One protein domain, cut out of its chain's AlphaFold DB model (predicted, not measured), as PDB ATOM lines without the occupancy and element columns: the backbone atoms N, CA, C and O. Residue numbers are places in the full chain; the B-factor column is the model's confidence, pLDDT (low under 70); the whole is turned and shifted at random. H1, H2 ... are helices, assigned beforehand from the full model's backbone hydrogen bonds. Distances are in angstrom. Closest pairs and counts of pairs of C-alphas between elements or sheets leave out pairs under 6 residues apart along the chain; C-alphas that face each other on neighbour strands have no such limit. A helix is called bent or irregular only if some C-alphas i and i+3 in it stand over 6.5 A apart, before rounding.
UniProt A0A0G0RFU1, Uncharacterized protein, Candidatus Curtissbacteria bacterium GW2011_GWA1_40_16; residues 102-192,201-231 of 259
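What this domain is: This is residues 102 to 192 and 201 to 231 of the 259 residues of an uncharacterized protein of Candidatus Curtissbacteria bacterium GW2011_GWA1_40_16 (UniProt A0A0G0RFU1). Three long helices meet two by two as a crossed triangle: H4 crosses the middle of H2 at about a right angle, and H5 runs from near the end of H4 past the end of H2. H3 forms a hairpin with H4, H1 makes a corner at the beginning of H2, H7 runs near the first half of H2, and small H6 lies to one side, touching no helix. The 122 printed residues hold seven named helices, H1 to H7 in chain order, and no named strand; the class is all helix. The whole is compact, with a radius of gyration of the C-alphas of 14.6 A, and rounded, spanning 40 by 34 by 28 A.

How they stand to each other: Start with H1, residues 102 to 107, which is irregular: C-alphas 102 and 105 are 7.6 A apart. H2, residues 110 to 130, touches H1 only at the corner; the closest C-alphas are Glu 104 and Arg 110, 5.0 A apart. Next come H3, residues 136 to 145, and H4, residues 152 to 169, a helical hairpin at a shallow tilt of 6 degrees, opposite ways, closest at C-alphas 141 and 155, 6.4 A. Look at Glu 121 and Ala 156, whose C-alphas, 5.5 A apart, are the closest of H2 and H4, about perpendicular at 87 degrees. H5, residues 171 to 189, touches H4 at Leu 166 and Leu 174, C-alphas 6.8 A apart, and H2 at Thr 130 and Gln 184, 5.9 A. H6, residues 206 to 209, is apart from H5 and from H7, residues 215 to 223. H7 touches H1, C-alphas 107 and 222 being closest at 5.3 A, and only just touches H4, with 3 pairs of C-alphas within 8 A, closest at Met 163 and Val 216, 6.4 A. In H2, H3, H4, H5 and H7 every O i to N i+4 pair is within hydrogen-bond range; in H1 it is 0 of 2, with 2 of 3 O i to N i+3 pairs, and H6 is too short for an i+4 pair.

Where its parts are: Find C-alpha 102 at (300.097, 86.238, 219.381), where H1 begins. H2 runs 29.8 A to C-alpha 130 at (284.159, 107.152, 236.574). H3 measures 14.4 A, H4 25.3 A and H5 27.1 A. After H6, H7 runs 13.0 A to C-alpha 223 at (296.546, 97.801, 212.448).

The domain as a whole: The farthest C-alphas, those of Lys 191 and His 226, are 43.8 A apart. Residues 193 to 200 are not printed, and C-alphas 192 and 201 are 21.3 A apart across the cut. Of the links printed whole, H3 to H4 is short and the others are tight. No printed residue is under 70 in pLDDT; H6 has a mean of 86.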
ATOM      1  N   LYS A 102     299.920  86.720 220.763       93.31
ATOM      2  CA  LYS A 102     300.097  86.238 219.381       93.31
ATOM      3  C   LYS A 102     299.961  87.355 218.343       93.31
ATOM      4  O   LYS A 102     300.505  87.233 217.245       93.31
ATOM      5  N   ASN A 103     299.302  88.456 218.702       95.19
ATOM      6  CA  ASN A 103     299.075  89.594 217.820       95.19
ATOM      7  C   ASN A 103     300.238  90.584 217.770       95.19
ATOM      8  O   ASN A 103     300.149  91.572 217.049       95.19
ATOM      9  N   GLU A 104     301.362  90.310 218.441       95.31
ATOM     10  CA  GLU A 104     302.568  91.148 218.423       95.31
ATOM     11  C   GLU A 104     302.915  91.693 217.021       95.31
ATOM     12  O   GLU A 104     303.142  92.894 216.840       95.31
ATOM     13  N   LYS A 105     302.942  90.812 216.014       93.94
ATOM     14  CA  LYS A 105     303.342  91.177 214.648       93.94
ATOM     15  C   LYS A 105     302.349  92.122 213.969       93.94
ATOM     16  O   LYS A 105     302.775  92.913 213.135       93.94
ATOM     17  N   LEU A 106     301.066  92.072 214.338       94.44
ATOM     18  CA  LEU A 106     300.030  92.956 213.791       94.44
ATOM     19  C   LEU A 106     300.255  94.418 214.174       94.44
ATOM     20  O   LEU A 106     299.895  95.312 213.421       94.44
ATOM     21  N   TYR A 107     300.878  94.656 215.329       94.62
ATOM     22  CA  TYR A 107     301.169  95.994 215.842       94.62
ATOM     23  C   TYR A 107     302.561  96.508 215.442       94.62
ATOM     24  O   TYR A 107     302.944  97.613 215.832       94.62
ATOM     25  N   GLY A 108     303.332  95.721 214.685       91.38
ATOM     26  CA  GLY A 108     304.721  96.028 214.340       91.38
ATOM     27  C   GLY A 108     305.743  95.655 215.423       91.38
ATOM     28  O   GLY A 108     306.886  96.098 215.344       91.38
ATOM     29  N   GLY A 109     305.360  94.847 216.420       94.69
ATOM     30  CA  GLY A 109     306.256  94.330 217.460       94.69
ATOM     31  C   GLY A 109     305.711  94.470 218.885       94.69
ATOM     32  O   GLY A 109     304.732  95.177 219.141       94.69
ATOM     33  N   ARG A 110     306.368  93.785 219.837       96.50
ATOM     34  CA  ARG A 110     305.863  93.601 221.212       96.50
ATOM     35  C   ARG A 110     305.607  94.914 221.922       96.50
ATOM     36  O   ARG A 110     304.642  95.053 222.658       96.50
ATOM     37  N   GLN A 111     306.493  95.881 221.719       97.06
ATOM     38  CA  GLN A 111     306.402  97.164 222.398       97.06
ATOM     39  C   GLN A 111     305.123  97.918 222.019       97.06
ATOM     40  O   GLN A 111     304.444  98.430 222.905       97.06
ATOM     41  N   GLU A 112     304.763  97.960 220.735       95.44
ATOM     42  CA  GLU A 112     303.546  98.649 220.290       95.44
ATOM     43  C   GLU A 112     302.282  97.887 220.698       95.44
ATOM     44  O   GLU A 112     301.320  98.514 221.142       95.44
ATOM     45  N   GLN A 113     302.308  96.550 220.650       97.12
ATOM     46  CA  GLN A 113     301.218  95.723 221.177       97.12
ATOM     47  C   GLN A 113     301.000  95.974 222.679       97.12
ATOM     48  O   GLN A 113     299.867  96.200 223.097       97.12
ATOM     49  N   LEU A 114     302.064  96.036 223.487       97.50
ATOM     50  CA  LEU A 114     301.967  96.339 224.920       97.50
ATOM     51  C   LEU A 114     301.477  97.766 225.197       97.50
ATOM     52  O   LEU A 114     300.770  97.987 226.180       97.50
ATOM     53  N   ILE A 115     301.847  98.745 224.366       96.25
ATOM     54  CA  ILE A 115     301.324 100.115 224.480       96.25
ATOM     55  C   ILE A 115     299.811 100.123 224.231       96.25
ATOM     56  O   ILE A 115     299.083 100.751 225.001       96.25
ATOM     57  N   ALA A 116     299.338  99.410 223.204       97.00
ATOM     58  CA  ALA A 116     297.910  99.271 222.921       97.00
ATOM     59  C   ALA A 116     297.175  98.550 224.065       97.00
ATOM     60  O   ALA A 116     296.192  99.081 224.579       97.00
ATOM     61  N   ALA A 117     297.708  97.421 224.543       97.88
ATOM     62  CA  ALA A 117     297.151  96.657 225.660       97.88
ATOM     63  C   ALA A 117     296.972  97.518 226.921       97.88
ATOM     64  O   ALA A 117     295.870  97.635 227.456       97.88
ATOM     65  N   ARG A 118     298.035  98.216 227.345       97.75
ATOM     66  CA  ARG A 118     297.998  99.106 228.519       97.75
ATOM     67  C   ARG A 118     297.009 100.250 228.354       97.75
ATOM     68  O   ARG A 118     296.401 100.684 229.329       97.75
ATOM     69  N   HIS A 119     296.864 100.773 227.137       98.12
ATOM     70  CA  HIS A 119     295.877 101.809 226.854       98.12
ATOM     71  C   HIS A 119     294.450 101.289 227.072       98.12
ATOM     72  O   HIS A 119     293.669 101.947 227.759       98.12
ATOM     73  N   ILE A 120     294.135 100.095 226.568       98.06
ATOM     74  CA  ILE A 120     292.822  99.459 226.736       98.06
ATOM     75  C   ILE A 120     292.521  99.175 228.204       98.06
ATOM     76  O   ILE A 120     291.451  99.548 228.685       98.06
ATOM     77  N   GLU A 121     293.471  98.595 228.936       98.50
ATOM     78  CA  GLU A 121     293.340  98.365 230.378       98.50
ATOM     79  C   GLU A 121     293.100  99.680 231.132       98.50
ATOM     80  O   GLU A 121     292.267  99.753 232.037       98.50
ATOM     81  N   ALA A 122     293.785 100.756 230.740       98.25
ATOM     82  CA  ALA A 122     293.608 102.059 231.362       98.25
ATOM     83  C   ALA A 122     292.236 102.684 231.043       98.25
ATOM     84  O   ALA A 122     291.622 103.280 231.930       98.25
ATOM     85  N   VAL A 123     291.701 102.509 229.827       98.44
ATOM     86  CA  VAL A 123     290.328 102.927 229.484       98.44
ATOM     87  C   VAL A 123     289.282 102.091 230.228       98.44
ATOM     88  O   VAL A 123     288.292 102.644 230.724       98.44
ATOM     89  N   ALA A 124     289.498 100.781 230.352       98.50
ATOM     90  CA  ALA A 124     288.638  99.890 231.124       98.50
ATOM     91  C   ALA A 124     288.581 100.346 232.594       98.50
ATOM     92  O   ALA A 124     287.503 100.659 233.102       98.50
ATOM     93  N   ASN A 125     289.739 100.535 233.233       98.44
ATOM     94  CA  ASN A 125     289.846 101.063 234.597       98.44
ATOM     95  C   ASN A 125     289.215 102.454 234.749       98.44
ATOM     96  O   ASN A 125     288.468 102.703 235.695       98.44
ATOM     97  N   GLN A 126     289.448 103.364 233.800       98.00
ATOM     98  CA  GLN A 126     288.818 104.685 233.798       98.00
ATOM     99  C   GLN A 126     287.287 104.587 233.764       98.00
ATOM    100  O   GLN A 126     286.604 105.359 234.442       98.00
ATOM    101  N   SER A 127     286.730 103.629 233.022       98.38
ATOM    102  CA  SER A 127     285.280 103.405 232.949       98.38
ATOM    103  C   SER A 127     284.711 102.936 234.295       98.38
ATOM    104  O   SER A 127     283.668 103.435 234.721       98.38
ATOM    105  N   ILE A 128     285.437 102.069 235.009       98.12
ATOM    106  CA  ILE A 128     285.110 101.613 236.372       98.12
ATOM    107  C   ILE A 128     285.123 102.786 237.358       98.12
ATOM    108  O   ILE A 128     284.122 103.058 238.024       98.12
ATOM    109  N   ILE A 129     286.237 103.523 237.404       96.50
ATOM    110  CA  ILE A 129     286.459 104.644 238.330       96.50
ATOM    111  C   ILE A 129     285.399 105.731 238.142       96.50
ATOM    112  O   ILE A 129     284.868 106.286 239.104       96.50
ATOM    113  N   THR A 130     285.085 106.060 236.890       97.62
ATOM    114  CA  THR A 130     284.159 107.152 236.574       97.62
ATOM    115  C   THR A 130     282.694 106.720 236.560       97.62
ATOM    116  O   THR A 130     281.817 107.590 236.566       97.62
ATOM    117  N   ARG A 131     282.412 105.409 236.506       97.81
ATOM    118  CA  ARG A 131     281.083 104.837 236.217       97.81
ATOM    119  C   ARG A 131     280.462 105.412 234.932       97.81
ATOM    120  O   ARG A 131     279.241 105.530 234.807       97.81
ATOM    121  N   LYS A 132     281.303 105.832 233.982       98.06
ATOM    122  CA  LYS A 132     280.912 106.303 232.648       98.06
ATOM    123  C   LYS A 132     281.417 105.287 231.639       98.06
ATOM    124  O   LYS A 132     282.614 105.210 231.393       98.06
ATOM    125  N   TYR A 133     280.494 104.518 231.083       98.38
ATOM    126  CA  TYR A 133     280.790 103.398 230.198       98.38
ATOM    127  C   TYR A 133     280.628 103.796 228.730       98.38
ATOM    128  O   TYR A 133     279.824 104.668 228.402       98.38
ATOM    129  N   LEU A 134     281.372 103.128 227.851       98.00
ATOM    130  CA  LEU A 134     281.332 103.308 226.402       98.00
ATOM    131  C   LEU A 134     279.940 103.017 225.837       98.00
ATOM    132  O   LEU A 134     279.474 103.727 224.954       98.00
ATOM    133  N   ASN A 135     279.241 102.010 226.358       97.12
ATOM    134  CA  ASN A 135     277.851 101.712 226.025       97.12
ATOM    135  C   ASN A 135     277.166 100.958 227.189       97.12
ATOM    136  O   ASN A 135     277.780 100.687 228.226       97.12
ATOM    137  N   GLY A 136     275.882 100.618 227.031       96.25
ATOM    138  CA  GLY A 136     275.132  99.864 228.046       96.25
ATOM    139  C   GLY A 136     275.649  98.438 228.278       96.25
ATOM    140  O   GLY A 136     275.523  97.923 229.388       96.25
ATOM    141  N   TYR A 137     276.272  97.824 227.268       95.44
ATOM    142  CA  TYR A 137     276.852  96.487 227.368       95.44
ATOM    143  C   TYR A 137     278.117  96.482 228.234       95.44
ATOM    144  O   TYR A 137     278.194  95.694 229.168       95.44
ATOM    145  N   GLN A 138     279.033  97.443 228.068       98.06
ATOM    146  CA  GLN A 138     280.184  97.580 228.969       98.06
ATOM    147  C   GLN A 138     279.741  97.814 230.426       98.06
ATOM    148  O   GLN A 138     280.344  97.284 231.355       98.06
ATOM    149  N   ALA A 139     278.647  98.551 230.651       98.19
ATOM    150  CA  ALA A 139     278.076  98.705 231.991       98.19
ATOM    151  C   ALA A 139     277.520  97.384 232.560       98.19
ATOM    152  O   ALA A 139     277.547  97.178 233.772       98.19
ATOM    153  N   HIS A 140     276.989  96.503 231.707       97.69
ATOM    154  CA  HIS A 140     276.569  95.156 232.094       97.69
ATOM    155  C   HIS A 140     277.767  94.256 232.407       97.69
ATOM    156  O   HIS A 140     277.780  93.658 233.477       97.69
ATOM    157  N   LEU A 141     278.795  94.249 231.554       97.62
ATOM    158  CA  LEU A 141     280.044  93.521 231.788       97.62
ATOM    159  C   LEU A 141     280.714  93.946 233.096       97.62
ATOM    160  O   LEU A 141     281.208  93.110 233.838       97.62
ATOM    161  N   HIS A 142     280.659  95.234 233.442       98.31
ATOM    162  CA  HIS A 142     281.167  95.686 234.733       98.31
ATOM    163  C   HIS A 142     280.428  95.054 235.921       98.31
ATOM    164  O   HIS A 142     281.054  94.728 236.920       98.31
ATOM    165  N   ARG A 143     279.107  94.852 235.821       97.94
ATOM    166  CA  ARG A 143     278.343  94.160 236.872       97.94
ATOM    167  C   ARG A 143     278.708  92.682 236.968       97.94
ATOM    168  O   ARG A 143     278.684  92.153 238.068       97.94
ATOM    169  N   GLN A 144     279.011  92.034 235.843       97.81
ATOM    170  CA  GLN A 144     279.508  90.656 235.827       97.81
ATOM    171  C   GLN A 144     280.893  90.573 236.485       97.81
ATOM    172  O   GLN A 144     281.119  89.714 237.329       97.81
ATOM    173  N   TYR A 145     281.780  91.524 236.176       97.75
ATOM    174  CA  TYR A 145     283.092  91.648 236.812       97.75
ATOM    175  C   TYR A 145     282.985  91.883 238.329       97.75
ATOM    176  O   TYR A 145     283.645  91.199 239.098       97.75
ATOM    177  N   GLU A 146     282.095  92.774 238.788       97.75
ATOM    178  CA  GLU A 146     281.833  92.992 240.228       97.75
ATOM    179  C   GLU A 146     281.269  91.749 240.950       97.75
ATOM    180  O   GLU A 146     281.234  91.728 242.179       97.75
ATOM    181  N   ARG A 147     280.798  90.740 240.208       97.88
ATOM    182  CA  ARG A 147     280.260  89.470 240.722       97.88
ATOM    183  C   ARG A 147     281.199  88.283 240.495       97.88
ATOM    184  O   ARG A 147     280.770  87.151 240.699       97.88
ATOM    185  N   ASP A 148     282.425  88.531 240.037       97.19
ATOM    186  CA  ASP A 148     283.410  87.503 239.681       97.19
ATOM    187  C   ASP A 148     282.922  86.512 238.595       97.19
ATOM    188  O   ASP A 148     283.417  85.391 238.486       97.19
ATOM    189  N   GLU A 149     281.951  86.913 237.762       97.31
ATOM    190  CA  GLU A 149     281.441  86.106 236.638       97.31
ATOM    191  C   GLU A 149     282.382  86.166 235.417       97.31
ATOM    192  O   GLU A 149     282.422  85.241 234.607       97.31
ATOM    193  N   ILE A 150     283.147  87.257 235.294       97.06
ATOM    194  CA  ILE A 150     284.216  87.447 234.306       97.06
ATOM    195  C   ILE A 150     285.433  88.072 234.989       97.06
ATOM    196  O   ILE A 150     285.289  88.803 235.968       97.06
ATOM    197  N   ASP A 151     286.628  87.839 234.448       97.31
ATOM    198  CA  ASP A 151     287.845  88.500 234.920       97.31
ATOM    199  C   ASP A 151     288.066  89.877 234.259       97.31
ATOM    200  O   ASP A 151     287.355  90.305 233.339       97.31
ATOM    201  N   PHE A 152     289.078  90.602 234.746       97.44
ATOM    202  CA  PHE A 152     289.430  91.912 234.200       97.44
ATOM    203  C   PHE A 152     289.933  91.828 232.754       97.44
ATOM    204  O   PHE A 152     289.666  92.735 231.966       97.44
ATOM    205  N   THR A 153     290.629  90.749 232.384       96.81
ATOM    206  CA  THR A 153     291.135  90.549 231.020       96.81
ATOM    207  C   THR A 153     289.981  90.502 230.025       96.81
ATOM    208  O   THR A 153     290.019  91.213 229.021       96.81
ATOM    209  N   ARG A 154     288.911  89.768 230.338       96.31
ATOM    210  CA  ARG A 154     287.696  89.720 229.524       96.31
ATOM    211  C   ARG A 154     287.007  91.081 229.450       96.31
ATOM    212  O   ARG A 154     286.609  91.506 228.367       96.31
ATOM    213  N   PHE A 155     286.897  91.798 230.569       98.25
ATOM    214  CA  PHE A 155     286.328  93.151 230.585       98.25
ATOM    215  C   PHE A 155     287.136  94.148 229.730       98.25
ATOM    216  O   PHE A 155     286.563  94.989 229.024       98.25
ATOM    217  N   ALA A 156     288.466  94.061 229.772       98.31
ATOM    218  CA  ALA A 156     289.369  94.895 228.988       98.31
ATOM    219  C   ALA A 156     289.307  94.551 227.490       98.31
ATOM    220  O   ALA A 156     289.232  95.454 226.659       98.31
ATOM    221  N   GLU A 157     289.252  93.268 227.135       97.75
ATOM    222  CA  GLU A 157     289.112  92.822 225.746       97.75
ATOM    223  C   GLU A 157     287.813  93.341 225.113       97.75
ATOM    224  O   GLU A 157     287.827  93.966 224.052       97.75
ATOM    225  N   GLU A 158     286.694  93.207 225.821       98.00
ATOM    226  CA  GLU A 158     285.412  93.770 225.396       98.00
ATOM    227  C   GLU A 158     285.452  95.303 225.314       98.00
ATOM    228  O   GLU A 158     284.848  95.912 224.429       98.00
ATOM    229  N   THR A 159     286.222  95.959 226.185       98.50
ATOM    230  CA  THR A 159     286.463  97.403 226.082       98.50
ATOM    231  C   THR A 159     287.182  97.758 224.776       98.50
ATOM    232  O   THR A 159     286.788  98.734 224.132       98.50
ATOM    233  N   GLN A 160     288.178  96.976 224.334       98.06
ATOM    234  CA  GLN A 160     288.803  97.160 223.015       98.06
ATOM    235  C   GLN A 160     287.765  97.032 221.896       98.06
ATOM    236  O   GLN A 160     287.640  97.947 221.079       98.06
ATOM    237  N   ALA A 161     287.016  95.928 221.871       98.12
ATOM    238  CA  ALA A 161     286.039  95.660 220.820       98.12
ATOM    239  C   ALA A 161     284.961  96.754 220.740       98.12
ATOM    240  O   ALA A 161     284.648  97.238 219.653       98.12
ATOM    241  N   ILE A 162     284.481  97.250 221.884       98.50
ATOM    242  CA  ILE A 162     283.512  98.352 221.949       98.50
ATOM    243  C   ILE A 162     284.123  99.691 221.498       98.50
ATOM    244  O   ILE A 162     283.447 100.506 220.870       98.50
ATOM    245  N   MET A 163     285.395  99.971 221.788       98.38
ATOM    246  CA  MET A 163     286.032 101.179 221.249       98.38
ATOM    247  C   MET A 163     286.131 101.116 219.724       98.38
ATOM    248  O   MET A 163     285.805 102.091 219.049       98.38
ATOM    249  N   MET A 164     286.553  99.976 219.180       97.56
ATOM    250  CA  MET A 164     286.708  99.792 217.737       97.56
ATOM    251  C   MET A 164     285.351  99.807 217.020       97.56
ATOM    252  O   MET A 164     285.190 100.563 216.061       97.56
ATOM    253  N   GLU A 165     284.338  99.088 217.525       96.88
ATOM    254  CA  GLU A 165     282.983  99.088 216.947       96.88
ATOM    255  C   GLU A 165     282.415 100.516 216.875       96.88
ATOM    256  O   GLU A 165     281.866 100.936 215.854       96.88
ATOM    257  N   LEU A 166     282.560 101.295 217.956       97.19
ATOM    258  CA  LEU A 166     282.017 102.644 218.040       97.19
ATOM    259  C   LEU A 166     282.839 103.602 217.195       97.19
ATOM    260  O   LEU A 166     282.278 104.544 216.644       97.19
ATOM    261  N   ARG A 167     284.138 103.355 217.016       96.69
ATOM    262  CA  ARG A 167     284.941 104.180 216.124       96.69
ATOM    263  C   ARG A 167     284.463 104.073 214.677       96.69
ATOM    264  O   ARG A 167     284.381 105.100 214.006       96.69
ATOM    265  N   PHE A 168     284.075 102.875 214.237       95.00
ATOM    266  CA  PHE A 168     283.500 102.651 212.908       95.00
ATOM    267  C   PHE A 168     282.039 103.094 212.779       95.00
ATOM    268  O   PHE A 168     281.615 103.456 211.686       95.00
ATOM    269  N   THR A 169     281.247 103.064 213.854       93.62
ATOM    270  CA  THR A 169     279.785 103.249 213.750       93.62
ATOM    271  C   THR A 169     279.258 104.553 214.340       93.62
ATOM    272  O   THR A 169     278.279 105.098 213.827       93.62
ATOM    273  N   ASN A 170     279.890 105.075 215.392       94.88
ATOM    274  CA  ASN A 170     279.458 106.263 216.126       94.88
ATOM    275  C   ASN A 170     280.627 106.964 216.870       94.88
ATOM    276  O   ASN A 170     280.670 106.959 218.106       94.88
ATOM    277  N   PRO A 171     281.581 107.584 216.147       94.75
ATOM    278  CA  PRO A 171     282.741 108.240 216.762       94.75
ATOM    279  C   PRO A 171     282.359 109.413 217.679       94.75
ATOM    280  O   PRO A 171     282.975 109.611 218.722       94.75
ATOM    281  N   GLU A 172     281.290 110.147 217.366       95.56
ATOM    282  CA  GLU A 172     280.802 111.242 218.217       95.56
ATOM    283  C   GLU A 172     280.410 110.772 219.625       95.56
ATOM    284  O   GLU A 172     280.544 111.512 220.604       95.56
ATOM    285  N   HIS A 173     279.910 109.540 219.749       96.56
ATOM    286  CA  HIS A 173     279.583 108.956 221.044       96.56
ATOM    287  C   HIS A 173     280.838 108.693 221.880       96.56
ATOM    288  O   HIS A 173     280.846 109.012 223.069       96.56
ATOM    289  N   LEU A 174     281.925 108.215 221.263       96.38
ATOM    290  CA  LEU A 174     283.217 108.070 221.945       96.38
ATOM    291  C   LEU A 174     283.732 109.418 222.462       96.38
ATOM    292  O   LEU A 174     284.155 109.506 223.617       96.38
ATOM    293  N   GLU A 175     283.621 110.489 221.671       95.81
ATOM    294  CA  GLU A 175     283.998 111.830 222.130       95.81
ATOM    295  C   GLU A 175     283.160 112.300 223.324       95.81
ATOM    296  O   GLU A 175     283.692 112.886 224.273       95.81
ATOM    297  N   LYS A 176     281.843 112.059 223.293       97.12
ATOM    298  CA  LYS A 176     280.930 112.420 224.389       97.12
ATOM    299  C   LYS A 176     281.287 111.669 225.672       97.12
ATOM    300  O   LYS A 176     281.368 112.298 226.731       97.12
ATOM    301  N   ILE A 177     281.552 110.364 225.588       97.81
ATOM    302  CA  ILE A 177     281.967 109.559 226.745       97.81
ATOM    303  C   ILE A 177     283.334 110.010 227.268       97.81
ATOM    304  O   ILE A 177     283.466 110.217 228.473       97.81
ATOM    305  N   GLN A 178     284.313 110.270 226.396       97.81
ATOM    306  CA  GLN A 178     285.618 110.809 226.796       97.81
ATOM    307  C   GLN A 178     285.480 112.127 227.564       97.81
ATOM    308  O   GLN A 178     286.030 112.274 228.658       97.81
ATOM    309  N   LYS A 179     284.695 113.078 227.040       97.12
ATOM    310  CA  LYS A 179     284.417 114.354 227.722       97.12
ATOM    311  C   LYS A 179     283.774 114.116 229.093       97.12
ATOM    312  O   LYS A 179     284.196 114.721 230.080       97.12
ATOM    313  N   ALA A 180     282.800 113.210 229.179       97.94
ATOM    314  CA  ALA A 180     282.134 112.872 230.436       97.94
ATOM    315  C   ALA A 180     283.088 112.237 231.465       97.94
ATOM    316  O   ALA A 180     283.059 112.618 232.638       97.94
ATOM    317  N   GLN A 181     283.959 111.317 231.036       98.06
ATOM    318  CA  GLN A 181     284.981 110.695 231.881       98.06
ATOM    319  C   GLN A 181     285.979 111.736 232.402       98.06
ATOM    320  O   GLN A 181     286.261 111.770 233.598       98.06
ATOM    321  N   PHE A 182     286.444 112.653 231.549       97.31
ATOM    322  CA  PHE A 182     287.394 113.699 231.945       97.31
ATOM    323  C   PHE A 182     286.799 114.657 232.978       97.31
ATOM    324  O   PHE A 182     287.462 115.013 233.953       97.31
ATOM    325  N   VAL A 183     285.535 115.059 232.800       97.25
ATOM    326  CA  VAL A 183     284.817 115.880 233.786       97.25
ATOM    327  C   VAL A 183     284.703 115.145 235.120       97.25
ATOM    328  O   VAL A 183     284.923 115.750 236.170       97.25
ATOM    329  N   GLN A 184     284.389 113.849 235.098       97.44
ATOM    330  CA  GLN A 184     284.268 113.062 236.320       97.44
ATOM    331  C   GLN A 184     285.615 112.902 237.036       97.44
ATOM    332  O   GLN A 184     285.670 113.085 238.249       97.44
ATOM    333  N   ILE A 185     286.704 112.656 236.306       96.69
ATOM    334  CA  ILE A 185     288.060 112.583 236.871       96.69
ATOM    335  C   ILE A 185     288.447 113.897 237.545       96.69
ATOM    336  O   ILE A 185     288.925 113.881 238.675       96.69
ATOM    337  N   ARG A 186     288.176 115.048 236.914       95.25
ATOM    338  CA  ARG A 186     288.430 116.362 237.533       95.25
ATOM    339  C   ARG A 186     287.681 116.527 238.858       95.25
ATOM    340  O   ARG A 186     288.265 117.015 239.818       95.25
ATOM    341  N   LYS A 187     286.418 116.085 238.926       95.38
ATOM    342  CA  LYS A 187     285.611 116.114 240.162       95.38
ATOM    343  C   LYS A 187     286.132 115.160 241.239       95.38
ATOM    344  O   LYS A 187     286.001 115.468 242.420       95.38
ATOM    345  N   ILE A 188     286.661 114.001 240.853       93.81
ATOM    346  CA  ILE A 188     287.277 113.050 241.789       93.81
ATOM    347  C   ILE A 188     288.569 113.657 242.344       93.81
ATOM    348  O   ILE A 188     288.706 113.778 243.557       93.81
ATOM    349  N   ASN A 189     289.455 114.142 241.470       94.31
ATOM    350  CA  ASN A 189     290.725 114.759 241.858       94.31
ATOM    351  C   ASN A 189     290.539 116.011 242.728       94.31
ATOM    352  O   ASN A 189     291.344 116.247 243.615       94.31
ATOM    353  N   SER A 190     289.476 116.799 242.529       92.81
ATOM    354  CA  SER A 190     289.209 117.969 243.381       92.81
ATOM    355  C   SER A 190     288.728 117.609 244.791       92.81
ATOM    356  O   SER A 190     288.721 118.466 245.667       92.81
ATOM    357  N   LYS A 191     288.244 116.379 245.000       90.12
ATOM    358  CA  LYS A 191     287.705 115.899 246.284       90.12
ATOM    359  C   LYS A 191     288.665 114.973 247.029       90.12
ATOM    360  O   LYS A 191     288.448 114.711 248.207       90.12
ATOM    361  N   HIS A 192     289.675 114.440 246.348       82.62
ATOM    362  CA  HIS A 192     290.580 113.435 246.887       82.62
ATOM    363  C   HIS A 192     291.945 114.052 247.219       82.62
ATOM    364  O   HIS A 192     292.470 114.834 246.437       82.62
ATOM    365  N   ALA A 201     292.761 109.308 227.147       96.69
ATOM    366  CA  ALA A 201     291.942 109.550 225.962       96.69
ATOM    367  C   ALA A 201     291.472 108.224 225.339       96.69
ATOM    368  O   ALA A 201     292.281 107.332 225.108       96.69
ATOM    369  N   ILE A 202     290.179 108.117 225.043       97.69
ATOM    370  CA  ILE A 202     289.557 107.012 224.306       97.69
ATOM    371  C   ILE A 202     289.835 107.140 222.802       97.69
ATOM    372  O   ILE A 202     290.134 106.143 222.152       97.69
ATOM    373  N   MET A 203     289.769 108.355 222.248       95.88
ATOM    374  CA  MET A 203     290.036 108.646 220.835       95.88
ATOM    375  C   MET A 203     290.739 109.997 220.656       95.88
ATOM    376  O   MET A 203     290.746 110.838 221.561       95.88
ATOM    377  N   THR A 204     291.316 110.214 219.476       95.81
ATOM    378  CA  THR A 204     291.971 111.470 219.112       95.81
ATOM    379  C   THR A 204     290.917 112.533 218.830       95.81
ATOM    380  O   THR A 204     290.073 112.393 217.950       95.81
ATOM    381  N   THR A 205     290.988 113.633 219.569       91.12
ATOM    382  CA  THR A 205     290.232 114.860 219.270       91.12
ATOM    383  C   THR A 205     291.006 115.760 218.307       91.12
ATOM    384  O   THR A 205     292.225 115.639 218.197       91.12
ATOM    385  N   GLU A 206     290.339 116.728 217.674       86.81
ATOM    386  CA  GLU A 206     290.996 117.724 216.802       86.81
ATOM    387  C   GLU A 206     292.182 118.432 217.477       86.81
ATOM    388  O   GLU A 206     293.266 118.552 216.912       86.81
ATOM    389  N   ALA A 207     292.023 118.824 218.746       84.56
ATOM    390  CA  ALA A 207     293.086 119.472 219.515       84.56
ATOM    391  C   ALA A 207     294.291 118.548 219.788       84.56
ATOM    392  O   ALA A 207     295.402 119.021 220.023       84.56
ATOM    393  N   GLN A 208     294.077 117.229 219.792       86.94
ATOM    394  CA  GLN A 208     295.132 116.234 219.994       86.94
ATOM    395  C   GLN A 208     295.796 115.822 218.684       86.94
ATOM    396  O   GLN A 208     296.975 115.486 218.717       86.94
ATOM    397  N   ALA A 209     295.096 115.903 217.548       84.62
ATOM    398  CA  ALA A 209     295.612 115.487 216.246       84.62
ATOM    399  C   ALA A 209     296.941 116.177 215.886       84.62
ATOM    400  O   ALA A 209     297.836 115.537 215.341       84.62
ATOM    401  N   GLN A 210     297.122 117.439 216.295       84.75
ATOM    402  CA  GLN A 210     298.375 118.189 216.119       84.75
ATOM    403  C   GLN A 210     299.576 117.588 216.871       84.75
ATOM    404  O   GLN A 210     300.722 117.853 216.520       84.75
ATOM    405  N   LYS A 211     299.327 116.800 217.922       87.25
ATOM    406  CA  LYS A 211     300.344 116.149 218.765       87.25
ATOM    407  C   LYS A 211     300.527 114.666 218.432       87.25
ATOM    408  O   LYS A 211     301.381 114.018 219.032       87.25
ATOM    409  N   GLY A 212     299.735 114.137 217.499       91.38
ATOM    410  CA  GLY A 212     299.730 112.733 217.102       91.38
ATOM    411  C   GLY A 212     298.495 111.961 217.568       91.38
ATOM    412  O   GLY A 212     297.667 112.442 218.344       91.38
ATOM    413  N   LEU A 213     298.376 110.735 217.061       95.31
ATOM    414  CA  LEU A 213     297.253 109.849 217.345       95.31
ATOM    415  C   LEU A 213     297.327 109.267 218.759       95.31
ATOM    416  O   LEU A 213     298.378 108.815 219.224       95.31
ATOM    417  N   VAL A 214     296.174 109.217 219.416       95.12
ATOM    418  CA  VAL A 214     295.968 108.609 220.731       95.12
ATOM    419  C   VAL A 214     294.731 107.719 220.712       95.12
ATOM    420  O   VAL A 214     293.899 107.788 219.807       95.12
ATOM    421  N   GLY A 215     294.578 106.895 221.743       95.44
ATOM    422  CA  GLY A 215     293.375 106.091 221.888       95.44
ATOM    423  C   GLY A 215     293.209 105.031 220.802       95.44
ATOM    424  O   GLY A 215     294.185 104.561 220.214       95.44
ATOM    425  N   VAL A 216     291.951 104.714 220.498       97.31
ATOM    426  CA  VAL A 216     291.570 103.774 219.436       97.31
ATOM    427  C   VAL A 216     292.110 104.177 218.061       97.31
ATOM    428  O   VAL A 216     292.421 103.307 217.257       97.31
ATOM    429  N   ASP A 217     292.309 105.473 217.800       97.75
ATOM    430  CA  ASP A 217     292.877 105.945 216.530       97.75
ATOM    431  C   ASP A 217     294.338 105.519 216.359       97.75
ATOM    432  O   ASP A 217     294.749 105.140 215.266       97.75
ATOM    433  N   ARG A 218     295.124 105.517 217.445       96.19
ATOM    434  CA  ARG A 218     296.489 104.974 217.420       96.19
ATOM    435  C   ARG A 218     296.475 103.460 217.214       96.19
ATOM    436  O   ARG A 218     297.321 102.934 216.503       96.19
ATOM    437  N   THR A 219     295.535 102.751 217.832       96.38
ATOM    438  CA  THR A 219     295.378 101.305 217.619       96.38
ATOM    439  C   THR A 219     295.055 101.011 216.152       96.38
ATOM    440  O   THR A 219     295.695 100.154 215.546       96.38
ATOM    441  N   LEU A 220     294.131 101.766 215.551       96.81
ATOM    442  CA  LEU A 220     293.779 101.633 214.137       96.81
ATOM    443  C   LEU A 220     294.948 101.968 213.207       96.81
ATOM    444  O   LEU A 220     295.157 101.230 212.253       96.81
ATOM    445  N   SER A 221     295.750 102.999 213.488       95.94
ATOM    446  CA  SER A 221     296.911 103.332 212.646       95.94
ATOM    447  C   SER A 221     298.012 102.274 212.657       95.94
ATOM    448  O   SER A 221     298.758 102.135 211.688       95.94
ATOM    449  N   LYS A 222     298.117 101.504 213.747       95.00
ATOM    450  CA  LYS A 222     299.023 100.351 213.824       95.00
ATOM    451  C   LYS A 222     298.495  99.153 213.055       95.00
ATOM    452  O   LYS A 222     299.276  98.476 212.398       95.00
ATOM    453  N   LEU A 223     297.189  98.918 213.128       95.31
ATOM    454  CA  LEU A 223     296.546  97.801 212.448       95.31
ATOM    455  C   LEU A 223     296.326  98.064 210.956       95.31
ATOM    456  O   LEU A 223     296.282  97.109 210.200       95.31
ATOM    457  N   ILE A 224     296.182  99.319 210.525       94.38
ATOM    458  CA  ILE A 224     295.806  99.694 209.157       94.38
ATOM    459  C   ILE A 224     296.852 100.686 208.604       94.38
ATOM    460  O   ILE A 224     296.778 101.884 208.888       94.38
ATOM    461  N   PRO A 225     297.827 100.234 207.789       87.00
ATOM    462  CA  PRO A 225     299.049 100.987 207.488       87.00
ATOM    463  C   PRO A 225     298.860 102.326 206.785       87.00
ATOM    464  O   PRO A 225     299.754 103.165 206.833       87.00
ATOM    465  N   HIS A 226     297.741 102.541 206.098       89.69
ATOM    466  CA  HIS A 226     297.485 103.796 205.390       89.69
ATOM    467  C   HIS A 226     296.789 104.850 206.268       89.69
ATOM    468  O   HIS A 226     296.614 105.979 205.824       89.69
ATOM    469  N   LEU A 227     296.418 104.519 207.510       94.69
ATOM    470  CA  LEU A 227     295.719 105.428 208.418       94.69
ATOM    471  C   LEU A 227     296.695 106.148 209.352       94.69
ATOM    472  O   LEU A 227     296.810 105.800 210.521       94.69
ATOM    473  N   GLN A 228     297.428 107.142 208.852       93.81
ATOM    474  CA  GLN A 228     298.513 107.781 209.614       93.81
ATOM    475  C   GLN A 228     298.063 109.005 210.420       93.81
ATOM    476  O   GLN A 228     298.707 109.388 211.399       93.81
ATOM    477  N   THR A 229     296.943 109.611 210.040       95.75
ATOM    478  CA  THR A 229     296.399 110.821 210.660       95.75
ATOM    479  C   THR A 229     294.933 110.648 211.047       95.75
ATOM    480  O   THR A 229     294.251 109.721 210.608       95.75
ATOM    481  N   LYS A 230     294.410 111.571 211.867       95.50
ATOM    482  CA  LYS A 230     292.988 111.566 212.238       95.50
ATOM    483  C   LYS A 230     292.098 111.715 210.999       95.50
ATOM    484  O   LYS A 230     291.082 111.033 210.912       95.50
ATOM    485  N   ALA A 231     292.518 112.543 210.042       95.75
ATOM    486  CA  ALA A 231     291.810 112.751 208.783       95.75
ATOM    487  C   ALA A 231     291.751 111.472 207.930       95.75
ATOM    488  O   ALA A 231     290.694 111.173 207.372       95.75
TER     489      ALA A 231